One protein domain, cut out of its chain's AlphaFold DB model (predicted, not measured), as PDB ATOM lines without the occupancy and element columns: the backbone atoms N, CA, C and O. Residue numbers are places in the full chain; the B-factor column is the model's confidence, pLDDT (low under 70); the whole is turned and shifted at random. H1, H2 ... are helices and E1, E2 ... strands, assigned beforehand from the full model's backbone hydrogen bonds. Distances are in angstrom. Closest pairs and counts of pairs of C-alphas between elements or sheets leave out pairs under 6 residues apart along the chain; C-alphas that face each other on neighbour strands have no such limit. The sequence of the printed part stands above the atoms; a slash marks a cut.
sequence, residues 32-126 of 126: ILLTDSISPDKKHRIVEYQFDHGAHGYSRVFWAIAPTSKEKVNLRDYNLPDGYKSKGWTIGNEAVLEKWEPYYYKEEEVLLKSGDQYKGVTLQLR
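What this domain is: This is residues 32 to 126 of the 126 residues of an uncharacterized protein of Rufibacter tibetensis (UniProt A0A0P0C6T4). Two small three-stranded sheets stand face to face as a sandwich, E1 E2 E3 on one side and E4 E5 E6 on the other, their strands crossed at 39 degrees. A one-turn helix, H1, sits over edge strand E3 of the first sheet, and a long unnamed stretch, residues 100 to 120, runs along the outside between E5 and E6. The printed part has 95 residues, with E1 E2 E3 H1 E4 E5 E6 along it; the first sheet is antiparallel, the second, in the order E4 E5 E6, is mixed. The class is mostly strand, with under half of the residues in named elements. The whole is compact, with a radius of gyration of the C-alphas of 13.3 A and spans of 41 by 31 by 18 A.

How they stand to each other: E1, residues 32 to 38, and E2, residues 44 to 51, form an antiparallel hairpin at 171 degrees, with N 34 and O 48 2.9 A apart, within hydrogen-bond range. E3, residues 61 to 67, forms a hairpin with E2 at 150 degrees, N 47 and O 64 being 2.9 A apart. E1 E2 E3 are a meander, each strand the antiparallel neighbour of the one before, and their sheet is strongly twisted. H1, residues 75 to 78, is on this sheet at a height of 5.9 A, only just over E3, with 3 of its C-alphas falling there; the closest C-alphas of H1 and E3, those of Tyr 78 and Ala 64, are 5.0 A apart. H1 is too short for any O i to N i+4 pair; its one O i to N i+3 pair is within range. E4, residues 84 to 89, and E5, residues 95 to 99, form a hairpin at 149 degrees, with N 87 and O 96 2.8 A apart. E6, residues 121 to 125, is parallel to E5 at 38 degrees, with N 97 and O 124 2.9 A apart. Residues 117 to 118 pair antiparallel with residues 121 to 122 of E6. Between the sheets, the closest C-alphas of E3 and E4, those of Trp 63 and Lys 85, are 6.2 A apart. E1 and E6 are apart.

Where its parts are: E1 begins at C-alpha 32, (55.976, -26.830, 241.365), and is 17.7 A long. E2 is 22.0 A, E3 19.5 A, H1 5.3 A, E4 14.6 A and E5 13.1 A. E6 is 12.6 A and ends at C-alpha 125, (60.716, -32.711, 266.257).

The domain as a whole: The C-alphas farthest apart, those of Ala 55 and Gly 92, are 41.9 A apart. The printed part has no cut, and the link E5 to E6, 21 residues, is long. The mean pLDDT of the printed part is 88.9; residues 53 to 58 and 70 to 72 are under 70.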
ATOM      1  N   ILE A  32      57.071 -27.506 240.694       86.25
ATOM      2  CA  ILE A  32      55.976 -26.830 241.365       86.25
ATOM      3  C   ILE A  32      56.422 -26.446 242.775       86.25
ATOM      4  O   ILE A  32      56.608 -27.302 243.643       86.25
ATOM      5  N   LEU A  33      56.533 -25.139 243.020       89.31
ATOM      6  CA  LEU A  33      56.647 -24.586 244.368       89.31
ATOM      7  C   LEU A  33      55.280 -24.641 245.050       89.31
ATOM      8  O   LEU A  33      54.319 -24.058 244.547       89.31
ATOM      9  N   LEU A  34      55.202 -25.286 246.212       92.06
ATOM     10  CA  LEU A  34      53.986 -25.324 247.020       92.06
ATOM     11  C   LEU A  34      54.015 -24.264 248.114       92.06
ATOM     12  O   LEU A  34      53.083 -23.469 248.232       92.06
ATOM     13  N   THR A  35      55.087 -24.237 248.908       94.31
ATOM     14  CA  THR A  35      55.251 -23.255 249.982       94.31
ATOM     15  C   THR A  35      56.693 -22.776 250.106       94.31
ATOM     16  O   THR A  35      57.656 -23.492 249.826       94.31
ATOM     17  N   ASP A  36      56.831 -21.526 250.540       94.56
ATOM     18  CA  ASP A  36      58.097 -20.871 250.846       94.56
ATOM     19  C   ASP A  36      57.951 -20.127 252.173       94.56
ATOM     20  O   ASP A  36      57.182 -19.171 252.285       94.56
ATOM     21  N   SER A  37      58.668 -20.589 253.193       96.69
ATOM     22  CA  SER A  37      58.622 -20.018 254.532       96.69
ATOM     23  C   SER A  37      60.013 -19.575 254.958       96.69
ATOM     24  O   SER A  37      60.889 -20.406 255.197       96.69
ATOM     25  N   ILE A  38      60.219 -18.266 255.085       97.12
ATOM     26  CA  ILE A  38      61.490 -17.675 255.524       97.12
ATOM     27  C   ILE A  38      61.614 -17.775 257.052       97.12
ATOM     28  O   ILE A  38      60.656 -17.517 257.781       97.12
ATOM     29  N   SER A  39      62.807 -18.130 257.529       97.88
ATOM     30  CA  SER A  39      63.130 -18.216 258.952       97.88
ATOM     31  C   SER A  39      63.043 -16.844 259.645       97.88
ATOM     32  O   SER A  39      63.258 -15.812 259.000       97.88
ATOM     33  N   PRO A  40      62.783 -16.781 260.966       98.25
ATOM     34  CA  PRO A  40      62.764 -15.521 261.714       98.25
ATOM     35  C   PRO A  40      64.025 -14.661 261.548       98.25
ATOM     36  O   PRO A  40      63.929 -13.436 261.460       98.25
ATOM     37  N   ASP A  41      65.208 -15.283 261.466       97.25
ATOM     38  CA  ASP A  41      66.479 -14.577 261.259       97.25
ATOM     39  C   ASP A  41      66.777 -14.231 259.789       97.25
ATOM     40  O   ASP A  41      67.785 -13.583 259.493       97.25
ATOM     41  N   LYS A  42      65.895 -14.649 258.872       96.38
ATOM     42  CA  LYS A  42      65.949 -14.450 257.418       96.38
ATOM     43  C   LYS A  42      67.135 -15.103 256.711       96.38
ATOM     44  O   LYS A  42      67.310 -14.884 255.511       96.38
ATOM     45  N   LYS A  43      67.944 -15.909 257.400       95.88
ATOM     46  CA  LYS A  43      69.110 -16.576 256.799       95.88
ATOM     47  C   LYS A  43      68.726 -17.831 256.028       95.88
ATOM     48  O   LYS A  43      69.407 -18.165 255.056       95.88
ATOM     49  N   HIS A  44      67.646 -18.488 256.438       96.75
ATOM     50  CA  HIS A  44      67.174 -19.730 255.851       96.75
ATOM     51  C   HIS A  44      65.711 -19.635 255.433       96.75
ATOM     52  O   HIS A  44      64.973 -18.716 255.789       96.75
ATOM     53  N   ARG A  45      65.292 -20.632 254.667       96.25
ATOM     54  CA  ARG A  45      63.930 -20.824 254.197       96.25
ATOM     55  C   ARG A  45      63.628 -22.312 254.114       96.25
ATOM     56  O   ARG A  45      64.491 -23.106 253.745       96.25
ATOM     57  N   ILE A  46      62.403 -22.665 254.469       97.31
ATOM     58  CA  ILE A  46      61.828 -23.979 254.217       97.31
ATOM     59  C   ILE A  46      61.062 -23.876 252.907       97.31
ATOM     60  O   ILE A  46      60.217 -22.996 252.751       97.31
ATOM     61  N   VAL A  47      61.379 -24.767 251.977       95.44
ATOM     62  CA  VAL A  47      60.727 -24.856 250.672       95.44
ATOM     63  C   VAL A  47      60.022 -26.193 250.583       95.44
ATOM     64  O   VAL A  47      60.673 -27.223 250.728       95.44
ATOM     65  N   GLU A  48      58.717 -26.173 250.351       94.75
ATOM     66  CA  GLU A  48      57.944 -27.356 249.984       94.75
ATOM     67  C   GLU A  48      57.704 -27.327 248.484       94.75
ATOM     68  O   GLU A  48      57.228 -26.322 247.946       94.75
ATOM     69  N   TYR A  49      58.047 -28.412 247.806       91.06
ATOM     70  CA  TYR A  49      57.993 -28.448 246.357       91.06
ATOM     71  C   TYR A  49      57.794 -29.853 245.803       91.06
ATOM     72  O   TYR A  49      57.847 -30.855 246.517       91.06
ATOM     73  N   GLN A  50      57.534 -29.897 244.505       88.38
ATOM     74  CA  GLN A  50      57.149 -31.073 243.749       88.38
ATOM     75  C   GLN A  50      57.758 -31.024 242.340       88.38
ATOM     76  O   GLN A  50      58.091 -29.947 241.844       88.38
ATOM     77  N   PHE A  51      57.861 -32.186 241.691       81.75
ATOM     78  CA  PHE A  51      58.165 -32.300 240.261       81.75
ATOM     79  C   PHE A  51      57.012 -33.044 239.571       81.75
ATOM     80  O   PHE A  51      56.787 -34.231 239.825       81.75
ATOM     81  N   ASP A  52      56.274 -32.348 238.716       70.62
ATOM     82  CA  ASP A  52      55.158 -32.870 237.936       70.62
ATOM     83  C   ASP A  52      55.647 -33.695 236.742       70.62
ATOM     84  O   ASP A  52      55.865 -33.181 235.655       70.62
ATOM     85  N   HIS A  53      55.798 -35.003 236.934       65.75
ATOM     86  CA  HIS A  53      56.239 -35.923 235.881       65.75
ATOM     87  C   HIS A  53      55.123 -36.309 234.878       65.75
ATOM     88  O   HIS A  53      55.219 -37.343 234.210       65.75
ATOM     89  N   GLY A  54      54.037 -35.533 234.768       63.34
ATOM     90  CA  GLY A  54      52.942 -35.795 233.833       63.34
ATOM     91  C   GLY A  54      52.035 -36.972 234.236       63.34
ATOM     92  O   GLY A  54      51.817 -37.256 235.413       63.34
ATOM     93  N   ALA A  55      51.467 -37.677 233.246       58.91
ATOM     94  CA  ALA A  55      50.323 -38.599 233.387       58.91
ATOM     95  C   ALA A  55      50.521 -39.851 234.282       58.91
ATOM     96  O   ALA A  55      49.605 -40.663 234.404       58.91
ATOM     97  N   HIS A  56      51.682 -40.017 234.923       59.41
ATOM     98  CA  HIS A  56      51.997 -41.151 235.801       59.41
ATOM     99  C   HIS A  56      51.754 -40.879 237.300       59.41
ATOM    100  O   HIS A  56      52.055 -41.723 238.141       59.41
ATOM    101  N   GLY A  57      51.122 -39.747 237.633       52.31
ATOM    102  CA  GLY A  57      50.178 -39.661 238.754       52.31
ATOM    103  C   GLY A  57      50.733 -39.569 240.176       52.31
ATOM    104  O   GLY A  57      49.935 -39.506 241.106       52.31
ATOM    105  N   TYR A  58      52.047 -39.500 240.385       55.06
ATOM    106  CA  TYR A  58      52.602 -39.372 241.734       55.06
ATOM    107  C   TYR A  58      53.759 -38.377 241.770       55.06
ATOM    108  O   TYR A  58      54.922 -38.726 241.581       55.06
ATOM    109  N   SER A  59      53.424 -37.113 242.025       72.44
ATOM    110  CA  SER A  59      54.418 -36.083 242.299       72.44
ATOM    111  C   SER A  59      54.863 -36.195 243.758       72.44
ATOM    112  O   SER A  59      54.113 -35.892 244.692       72.44
ATOM    113  N   ARG A  60      56.077 -36.711 243.966       83.88
ATOM    114  CA  ARG A  60      56.721 -36.767 245.284       83.88
ATOM    115  C   ARG A  60      56.826 -35.351 245.849       83.88
ATOM    116  O   ARG A  60      57.313 -34.452 245.169       83.88
ATOM    117  N   VAL A  61      56.388 -35.176 247.095       88.81
ATOM    118  CA  VAL A  61      56.573 -33.921 247.835       88.81
ATOM    119  C   VAL A  61      57.918 -33.949 248.536       88.81
ATOM    120  O   VAL A  61      58.253 -34.933 249.202       88.81
ATOM    121  N   PHE A  62      58.657 -32.858 248.385       91.31
ATOM    122  CA  PHE A  62      59.949 -32.624 248.997       91.31
ATOM    123  C   PHE A  62      59.868 -31.408 249.916       91.31
ATOM    124  O   PHE A  62      59.188 -30.427 249.615       91.31
ATOM    125  N   TRP A  63      60.625 -31.453 251.008       95.12
ATOM    126  CA  TRP A  63      60.891 -30.298 251.860       95.12
ATOM    127  C   TRP A  63      62.391 -30.054 251.881       95.12
ATOM    128  O   TRP A  63      63.148 -30.994 252.088       95.12
ATOM    129  N   ALA A  64      62.828 -28.809 251.716       95.19
ATOM    130  CA  ALA A  64      64.235 -28.427 251.783       95.19
ATOM    131  C   ALA A  64      64.456 -27.267 252.758       95.19
ATOM    132  O   ALA A  64      63.659 -26.331 252.792       95.19
ATOM    133  N   ILE A  65      65.558 -27.305 253.516       96.56
ATOM    134  CA  ILE A  65      66.021 -26.187 254.355       96.56
ATOM    135  C   ILE A  65      67.217 -25.539 253.662       96.56
ATOM    136  O   ILE A  65      68.338 -26.034 253.749       96.56
ATOM    137  N   ALA A  66      66.974 -24.430 252.970       95.25
ATOM    138  CA  ALA A  66      67.945 -23.771 252.104       95.25
ATOM    139  C   ALA A  66      68.290 -22.353 252.599       95.25
ATOM    140  O   ALA A  66      67.490 -21.731 253.298       95.25
ATOM    141  N   PRO A  67      69.462 -21.801 252.239       94.69
ATOM    142  CA  PRO A  67      69.783 -20.403 252.508       94.69
ATOM    143  C   PRO A  67      68.905 -19.454 251.679       94.69
ATOM    144  O   PRO A  67      68.625 -19.719 250.511       94.69
ATOM    145  N   THR A  68      68.526 -18.308 252.247       91.94
ATOM    146  CA  THR A  68      67.679 -17.306 251.566       91.94
ATOM    147  C   THR A  68      68.423 -16.541 250.468       91.94
ATOM    148  O   THR A  68      67.822 -16.129 249.481       91.94
ATOM    149  N   SER A  69      69.726 -16.302 250.643       78.69
ATOM    150  CA  SER A  69      70.465 -15.267 249.901       78.69
ATOM    151  C   SER A  69      71.344 -15.774 248.756       78.69
ATOM    152  O   SER A  69      72.203 -15.031 248.284       78.69
ATOM    153  N   LYS A  70      71.208 -17.032 248.334       65.88
ATOM    154  CA  LYS A  70      72.010 -17.561 247.226       65.88
ATOM    155  C   LYS A  70      71.196 -17.469 245.942       65.88
ATOM    156  O   LYS A  70      70.178 -18.140 245.805       65.88
ATOM    157  N   GLU A  71      71.643 -16.635 245.008       65.50
ATOM    158  CA  GLU A  71      71.167 -16.725 243.630       65.50
ATOM    159  C   GLU A  71      71.496 -18.139 243.131       65.50
ATOM    160  O   GLU A  71      72.658 -18.544 243.167       65.50
ATOM    161  N   LYS A  72      70.468 -18.892 242.713       68.12
ATOM    162  CA  LYS A  72      70.576 -20.252 242.157       68.12
ATOM    163  C   LYS A  72      70.978 -21.328 243.179       68.12
ATOM    164  O   LYS A  72      72.092 -21.851 243.161       68.12
ATOM    165  N   VAL A  73      70.045 -21.707 244.053       80.62
ATOM    166  CA  VAL A  73      70.193 -22.898 244.912       80.62
ATOM    167  C   VAL A  73      69.608 -24.124 244.215       80.62
ATOM    168  O   VAL A  73      68.459 -24.087 243.779       80.62
ATOM    169  N   ASN A  74      70.368 -25.222 244.163       86.06
ATOM    170  CA  ASN A  74      69.822 -26.547 243.874       86.06
ATOM    171  C   ASN A  74      69.164 -27.100 245.147       86.06
ATOM    172  O   ASN A  74      69.861 -27.465 246.094       86.06
ATOM    173  N   LEU A  75      67.830 -27.135 245.195       88.38
ATOM    174  CA  LEU A  75      67.080 -27.538 246.391       88.38
ATOM    175  C   LEU A  75      67.315 -29.000 246.791       88.38
ATOM    176  O   LEU A  75      67.230 -29.313 247.978       88.38
ATOM    177  N   ARG A  76      67.684 -29.875 245.843       87.31
ATOM    178  CA  ARG A  76      67.953 -31.295 246.125       87.31
ATOM    179  C   ARG A  76      69.079 -31.476 247.146       87.31
ATOM    180  O   ARG A  76      68.967 -32.324 248.024       87.31
ATOM    181  N   ASP A  77      70.091 -30.607 247.125       90.00
ATOM    182  CA  ASP A  77      71.232 -30.644 248.060       90.00
ATOM    183  C   ASP A  77      70.852 -30.257 249.505       90.00
ATOM    184  O   ASP A  77      71.655 -30.392 250.440       90.00
ATOM    185  N   TYR A  78      69.634 -29.741 249.690       93.44
ATOM    186  CA  TYR A  78      69.090 -29.229 250.945       93.44
ATOM    187  C   TYR A  78      67.819 -29.966 251.385       93.44
ATOM    188  O   TYR A  78      67.230 -29.583 252.401       93.44
ATOM    189  N   ASN A  79      67.406 -31.008 250.655       93.06
ATOM    190  CA  ASN A  79      66.242 -31.818 250.996       93.06
ATOM    191  C   ASN A  79      66.368 -32.385 252.401       93.06
ATOM    192  O   ASN A  79      67.436 -32.838 252.796       93.06
ATOM    193  N   LEU A  80      65.278 -32.367 253.153       93.56
ATOM    194  CA  LEU A  80      65.162 -33.153 254.367       93.56
ATOM    195  C   LEU A  80      65.226 -34.646 254.016       93.56
ATOM    196  O   LEU A  80      64.781 -35.030 252.932       93.56
ATOM    197  N   PRO A  81      65.748 -35.483 254.927       91.75
ATOM    198  CA  PRO A  81      65.662 -36.925 254.777       91.75
ATOM    199  C   PRO A  81      64.213 -37.394 254.648       91.75
ATOM    200  O   PRO A  81      63.299 -36.803 255.236       91.75
ATOM    201  N   ASP A  82      64.027 -38.503 253.937       88.81
ATOM    202  CA  ASP A  82      62.740 -39.184 253.881       88.81
ATOM    203  C   ASP A  82      62.240 -39.545 255.286       88.81
ATOM    204  O   ASP A  82      63.007 -39.749 256.230       88.81
ATOM    205  N   GLY A  83      60.918 -39.614 255.439       91.12
ATOM    206  CA  GLY A  83      60.302 -39.883 256.738       91.12
ATOM    207  C   GLY A  83      59.972 -38.626 257.553       91.12
ATOM    208  O   GLY A  83      59.478 -38.745 258.679       91.12
ATOM    209  N   TYR A  84      60.250 -37.433 257.021       94.06
ATOM    210  CA  TYR A  84      60.008 -36.157 257.690       94.06
ATOM    211  C   TYR A  84      59.397 -35.127 256.752       94.06
ATOM    212  O   TYR A  84      59.714 -35.061 255.567       94.06
ATOM    213  N   LYS A  85      58.567 -34.260 257.323       95.12
ATOM    214  CA  LYS A  85      58.117 -33.032 256.670       95.12
ATOM    215  C   LYS A  85      58.171 -31.861 257.635       95.12
ATOM    216  O   LYS A  85      58.194 -32.046 258.853       95.12
ATOM    217  N   SER A  86      58.176 -30.651 257.090       96.62
ATOM    218  CA  SER A  86      58.219 -29.437 257.900       96.62
ATOM    219  C   SER A  86      56.826 -28.942 258.294       96.62
ATOM    220  O   SER A  86      55.856 -29.081 257.552       96.62
ATOM    221  N   LYS A  87      56.747 -28.314 259.469       97.12
ATOM    222  CA  LYS A  87      55.600 -27.550 259.982       97.12
ATOM    223  C   LYS A  87      55.890 -26.053 260.072       97.12
ATOM    224  O   LYS A  87      55.084 -25.306 260.621       97.12
ATOM    225  N   GLY A  88      57.024 -25.619 259.524       97.00
ATOM    226  CA  GLY A  88      57.476 -24.235 259.536       97.00
ATOM    227  C   GLY A  88      58.527 -23.979 260.609       97.00
ATOM    228  O   GLY A  88      59.362 -24.833 260.908       97.00
ATOM    229  N   TRP A  89      58.490 -22.775 261.168       98.25
ATOM    230  CA  TRP A  89      59.520 -22.257 262.060       98.25
ATOM    231  C   TRP A  89      58.979 -21.991 263.460       98.25
ATOM    232  O   TRP A  89      57.837 -21.562 263.630       98.25
ATOM    233  N   THR A  90      59.827 -22.168 264.471       98.25
ATOM    234  CA  THR A  90      59.602 -21.560 265.786       98.25
ATOM    235  C   THR A  90      60.024 -20.090 265.767       98.25
ATOM    236  O   THR A  90      60.833 -19.674 264.940       98.25
ATOM    237  N   ILE A  91      59.547 -19.299 266.734       97.56
ATOM    238  CA  ILE A  91      60.056 -17.934 266.975       97.56
ATOM    239  C   ILE A  91      61.563 -17.916 267.295       97.56
ATOM    240  O   ILE A  91      62.239 -16.928 267.021       97.56
ATOM    241  N   GLY A  92      62.097 -19.018 267.832       97.75
ATOM    242  CA  GLY A  92      63.512 -19.199 268.163       97.75
ATOM    243  C   GLY A  92      64.405 -19.587 266.981       97.75
ATOM    244  O   GLY A  92      65.563 -19.917 267.208       97.75
ATOM    245  N   ASN A  93      63.897 -19.540 265.742       98.00
ATOM    246  CA  ASN A  93      64.637 -19.890 264.524       98.00
ATOM    247  C   ASN A  93      64.984 -21.386 264.396       98.00
ATOM    248  O   ASN A  93      65.988 -21.751 263.786       98.00
ATOM    249  N   GLU A  94      64.140 -22.253 264.952       98.44
ATOM    250  CA  GLU A  94      64.246 -23.707 264.797       98.44
ATOM    251  C   GLU A  94      63.258 -24.186 263.730       98.44
ATOM    252  O   GLU A  94      62.132 -23.683 263.651       98.44
ATOM    253  N   ALA A  95      63.654 -25.172 262.927       98.31
ATOM    254  CA  ALA A  95      62.751 -25.820 261.983       98.31
ATOM    255  C   ALA A  95      61.934 -26.894 262.708       98.31
ATOM    256  O   ALA A  95      62.495 -27.840 263.266       98.31
ATOM    257  N   VAL A  96      60.607 -26.757 262.696       98.38
ATOM    258  CA  VAL A  96      59.705 -27.737 263.307       98.38
ATOM    259  C   VAL A  96      59.438 -28.846 262.304       98.38
ATOM    260  O   VAL A  96      58.882 -28.580 261.240       98.38
ATOM    261  N   LEU A  97      59.803 -30.079 262.639       97.69
ATOM    262  CA  LEU A  97      59.579 -31.249 261.793       97.69
ATOM    263  C   LEU A  97      58.595 -32.212 262.457       97.69
ATOM    264  O   LEU A  97      58.598 -32.363 263.676       97.69
ATOM    265  N   GLU A  98      57.798 -32.903 261.648       96.25
ATOM    266  CA  GLU A  98      56.996 -34.045 262.094       96.25
ATOM    267  C   GLU A  98      57.353 -35.290 261.285       96.25
ATOM    268  O   GLU A  98      57.724 -35.200 260.106       96.25
ATOM    269  N   LYS A  99      57.251 -36.462 261.924       93.31
ATOM    270  CA  LYS A  99      57.370 -37.737 261.214       93.31
ATOM    271  C   LYS A  99      56.271 -37.827 260.163       93.31
ATOM    272  O   LYS A  99      55.111 -37.501 260.412       93.31
ATOM    273  N   TRP A 100      56.647 -38.284 258.983       90.81
ATOM    274  CA  TRP A 100      55.738 -38.430 257.864       90.81
ATOM    275  C   TRP A 100      56.092 -39.685 257.092       90.81
ATOM    276  O   TRP A 100      57.228 -39.834 256.669       90.81
ATOM    277  N   GLU A 101      55.123 -40.575 256.916       88.12
ATOM    278  CA  GLU A 101      55.313 -41.770 256.103       88.12
ATOM    279  C   GLU A 101      54.912 -41.443 254.656       88.12
ATOM    280  O   GLU A 101      53.719 -41.241 254.388       88.12
ATOM    281  N   PRO A 102      55.875 -41.323 253.726       82.75
ATOM    282  CA  PRO A 102      55.547 -41.135 252.327       82.75
ATOM    283  C   PRO A 102      54.907 -42.400 251.747       82.75
ATOM    284  O   PRO A 102      55.202 -43.518 252.156       82.75
ATOM    285  N   TYR A 103      54.065 -42.233 250.730       80.94
ATOM    286  CA  TYR A 103      53.473 -43.351 249.981       80.94
ATOM    287  C   TYR A 103      54.423 -43.933 248.910       80.94
ATOM    288  O   TYR A 103      54.015 -44.766 248.102       80.94
ATOM    289  N   TYR A 104      55.675 -43.470 248.876       77.38
ATOM    290  CA  TYR A 104      56.724 -43.864 247.937       77.38
ATOM    291  C   TYR A 104      57.901 -44.525 248.668       77.38
ATOM    292  O   TYR A 104      58.016 -44.448 249.890       77.38
ATOM    293  N   TYR A 105      58.786 -45.178 247.909       80.38
ATOM    294  CA  TYR A 105      59.979 -45.828 248.454       80.38
ATOM    295  C   TYR A 105      60.920 -44.812 249.117       80.38
ATOM    296  O   TYR A 105      61.282 -43.814 248.497       80.38
ATOM    297  N   LYS A 106      61.325 -45.091 250.361       81.19
ATOM    298  CA  LYS A 106      62.309 -44.298 251.105       81.19
ATOM    299  C   LYS A 106      63.711 -44.757 250.723       81.19
ATOM    300  O   LYS A 106      64.026 -45.934 250.877       81.19
ATOM    301  N   GLU A 107      64.541 -43.842 250.233       73.44
ATOM    302  CA  GLU A 107      65.915 -44.175 249.831       73.44
ATOM    303  C   GLU A 107      66.812 -44.448 251.044       73.44
ATOM    304  O   GLU A 107      67.616 -45.379 251.024       73.44
ATOM    305  N   GLU A 108      66.633 -43.674 252.117       71.94
ATOM    306  CA  GLU A 108      67.400 -43.788 253.356       71.94
ATOM    307  C   GLU A 108      66.505 -43.493 254.567       71.94
ATOM    308  O   GLU A 108      65.756 -42.514 254.583       71.94
ATOM    309  N   GLU A 109      66.594 -44.324 255.608       74.31
ATOM    310  CA  GLU A 109      65.956 -44.043 256.896       74.31
ATOM    311  C   GLU A 109      66.954 -43.377 257.843       74.31
ATOM    312  O   GLU A 109      67.754 -44.032 258.510       74.31
ATOM    313  N   VAL A 110      66.883 -42.049 257.928       87.31
ATOM    314  CA  VAL A 110      67.656 -41.272 258.902       87.31
ATOM    315  C   VAL A 110      66.830 -41.085 260.174       87.31
ATOM    316  O   VAL A 110      65.652 -40.730 260.128       87.31
ATOM    317  N   LEU A 111      67.443 -41.289 261.343       90.88
ATOM    318  CA  LEU A 111      66.814 -40.981 262.627       90.88
ATOM    319  C   LEU A 111      67.271 -39.605 263.128       90.88
ATOM    320  O   LEU A 111      68.335 -39.485 263.728       90.88
ATOM    321  N   LEU A 112      66.436 -38.589 262.916       93.75
ATOM    322  CA  LEU A 112      66.599 -37.246 263.481       93.75
ATOM    323  C   LEU A 112      66.028 -37.162 264.902       93.75
ATOM    324  O   LEU A 112      65.066 -37.864 265.239       93.75
ATOM    325  N   LYS A 113      66.583 -36.254 265.708       95.81
ATOM    326  CA  LYS A 113      66.162 -35.910 267.072       95.81
ATOM    327  C   LYS A 113      66.045 -34.393 267.239       95.81
ATOM    328  O   LYS A 113      66.697 -33.615 266.546       95.81
ATOM    329  N   SER A 114      65.215 -33.956 268.187       97.69
ATOM    330  CA  SER A 114      65.166 -32.540 268.573       97.69
ATOM    331  C   SER A 114      66.529 -32.086 269.095       97.69
ATOM    332  O   SER A 114      67.142 -32.778 269.906       97.69
ATOM    333  N   GLY A 115      66.977 -30.917 268.649       97.50
ATOM    334  CA  GLY A 115      68.303 -30.369 268.934       97.50
ATOM    335  C   GLY A 115      69.360 -30.686 267.872       97.50
ATOM    336  O   GLY A 115      70.406 -30.034 267.871       97.50
ATOM    337  N   ASP A 116      69.098 -31.618 266.948       97.56
ATOM    338  CA  ASP A 116      70.020 -31.910 265.847       97.56
ATOM    339  C   ASP A 116      70.224 -30.683 264.947       97.56
ATOM    340  O   ASP A 116      69.333 -29.844 264.783       97.56
ATOM    341  N   GLN A 117      71.409 -30.593 264.339       97.31
ATOM    342  CA  GLN A 117      71.736 -29.574 263.344       97.31
ATOM    343  C   GLN A 117      71.550 -30.130 261.935       97.31
ATOM    344  O   GLN A 117      72.207 -31.096 261.551       97.31
ATOM    345  N   TYR A 118      70.726 -29.464 261.131       95.31
ATOM    346  CA  TYR A 118      70.558 -29.770 259.718       95.31
ATOM    347  C   TYR A 118      70.853 -28.542 258.869       95.31
ATOM    348  O   TYR A 118      70.168 -27.529 258.971       95.31
ATOM    349  N   LYS A 119      71.907 -28.615 258.048       93.56
ATOM    350  CA  LYS A 119      72.352 -27.509 257.174       93.56
ATOM    351  C   LYS A 119      72.509 -26.166 257.920       93.56
ATOM    352  O   LYS A 119      72.295 -25.109 257.340       93.56
ATOM    353  N   GLY A 120      72.909 -26.211 259.196       94.00
ATOM    354  CA  GLY A 120      73.093 -25.025 260.044       94.00
ATOM    355  C   GLY A 120      71.828 -24.523 260.753       94.00
ATOM    356  O   GLY A 120      71.842 -23.415 261.287       94.00
ATOM    357  N   VAL A 121      70.750 -25.310 260.753       97.31
ATOM    358  CA  VAL A 121      69.488 -25.026 261.446       97.31
ATOM    359  C   VAL A 121      69.231 -26.080 262.522       97.31
ATOM    360  O   VAL A 121      69.335 -27.277 262.258       97.31
ATOM    361  N   THR A 122      68.844 -25.642 263.721       98.38
ATOM    362  CA  THR A 122      68.388 -26.534 264.797       98.38
ATOM    363  C   THR A 122      67.010 -27.105 264.474       98.38
ATOM    364  O   THR A 122      66.099 -26.369 264.086       98.38
ATOM    365  N   LEU A 123      66.839 -28.408 264.680       98.38
ATOM    366  CA  LEU A 123      65.572 -29.101 264.481       98.38
ATOM    367  C   LEU A 123      64.766 -29.211 265.780       98.38
ATOM    368  O   LEU A 123      65.301 -29.560 266.831       98.38
ATOM    369  N   GLN A 124      63.454 -29.007 265.689       98.06
ATOM    370  CA  GLN A 124      62.490 -29.344 266.733       98.06
ATOM    371  C   GLN A 124      61.520 -30.397 266.191       98.06
ATOM    372  O   GLN A 124      60.652 -30.083 265.380       98.06
ATOM    373  N   LEU A 125      61.643 -31.645 266.637       96.25
ATOM    374  CA  LEU A 125      60.716 -32.711 266.257       96.25
ATOM    375  C   LEU A 125      59.470 -32.681 267.149       96.25
ATOM    376  O   LEU A 125      59.580 -32.481 268.364       96.25
ATOM    377  N   ARG A 126      58.299 -32.891 266.540       91.62
ATOM    378  CA  ARG A 126      56.994 -33.000 267.204       91.62
ATOM    379  C   ARG A 126      56.245 -34.261 266.796       91.62
ATOM    380  O   ARG A 126      56.479 -34.753 265.667       91.62
TER     381      ARG A 126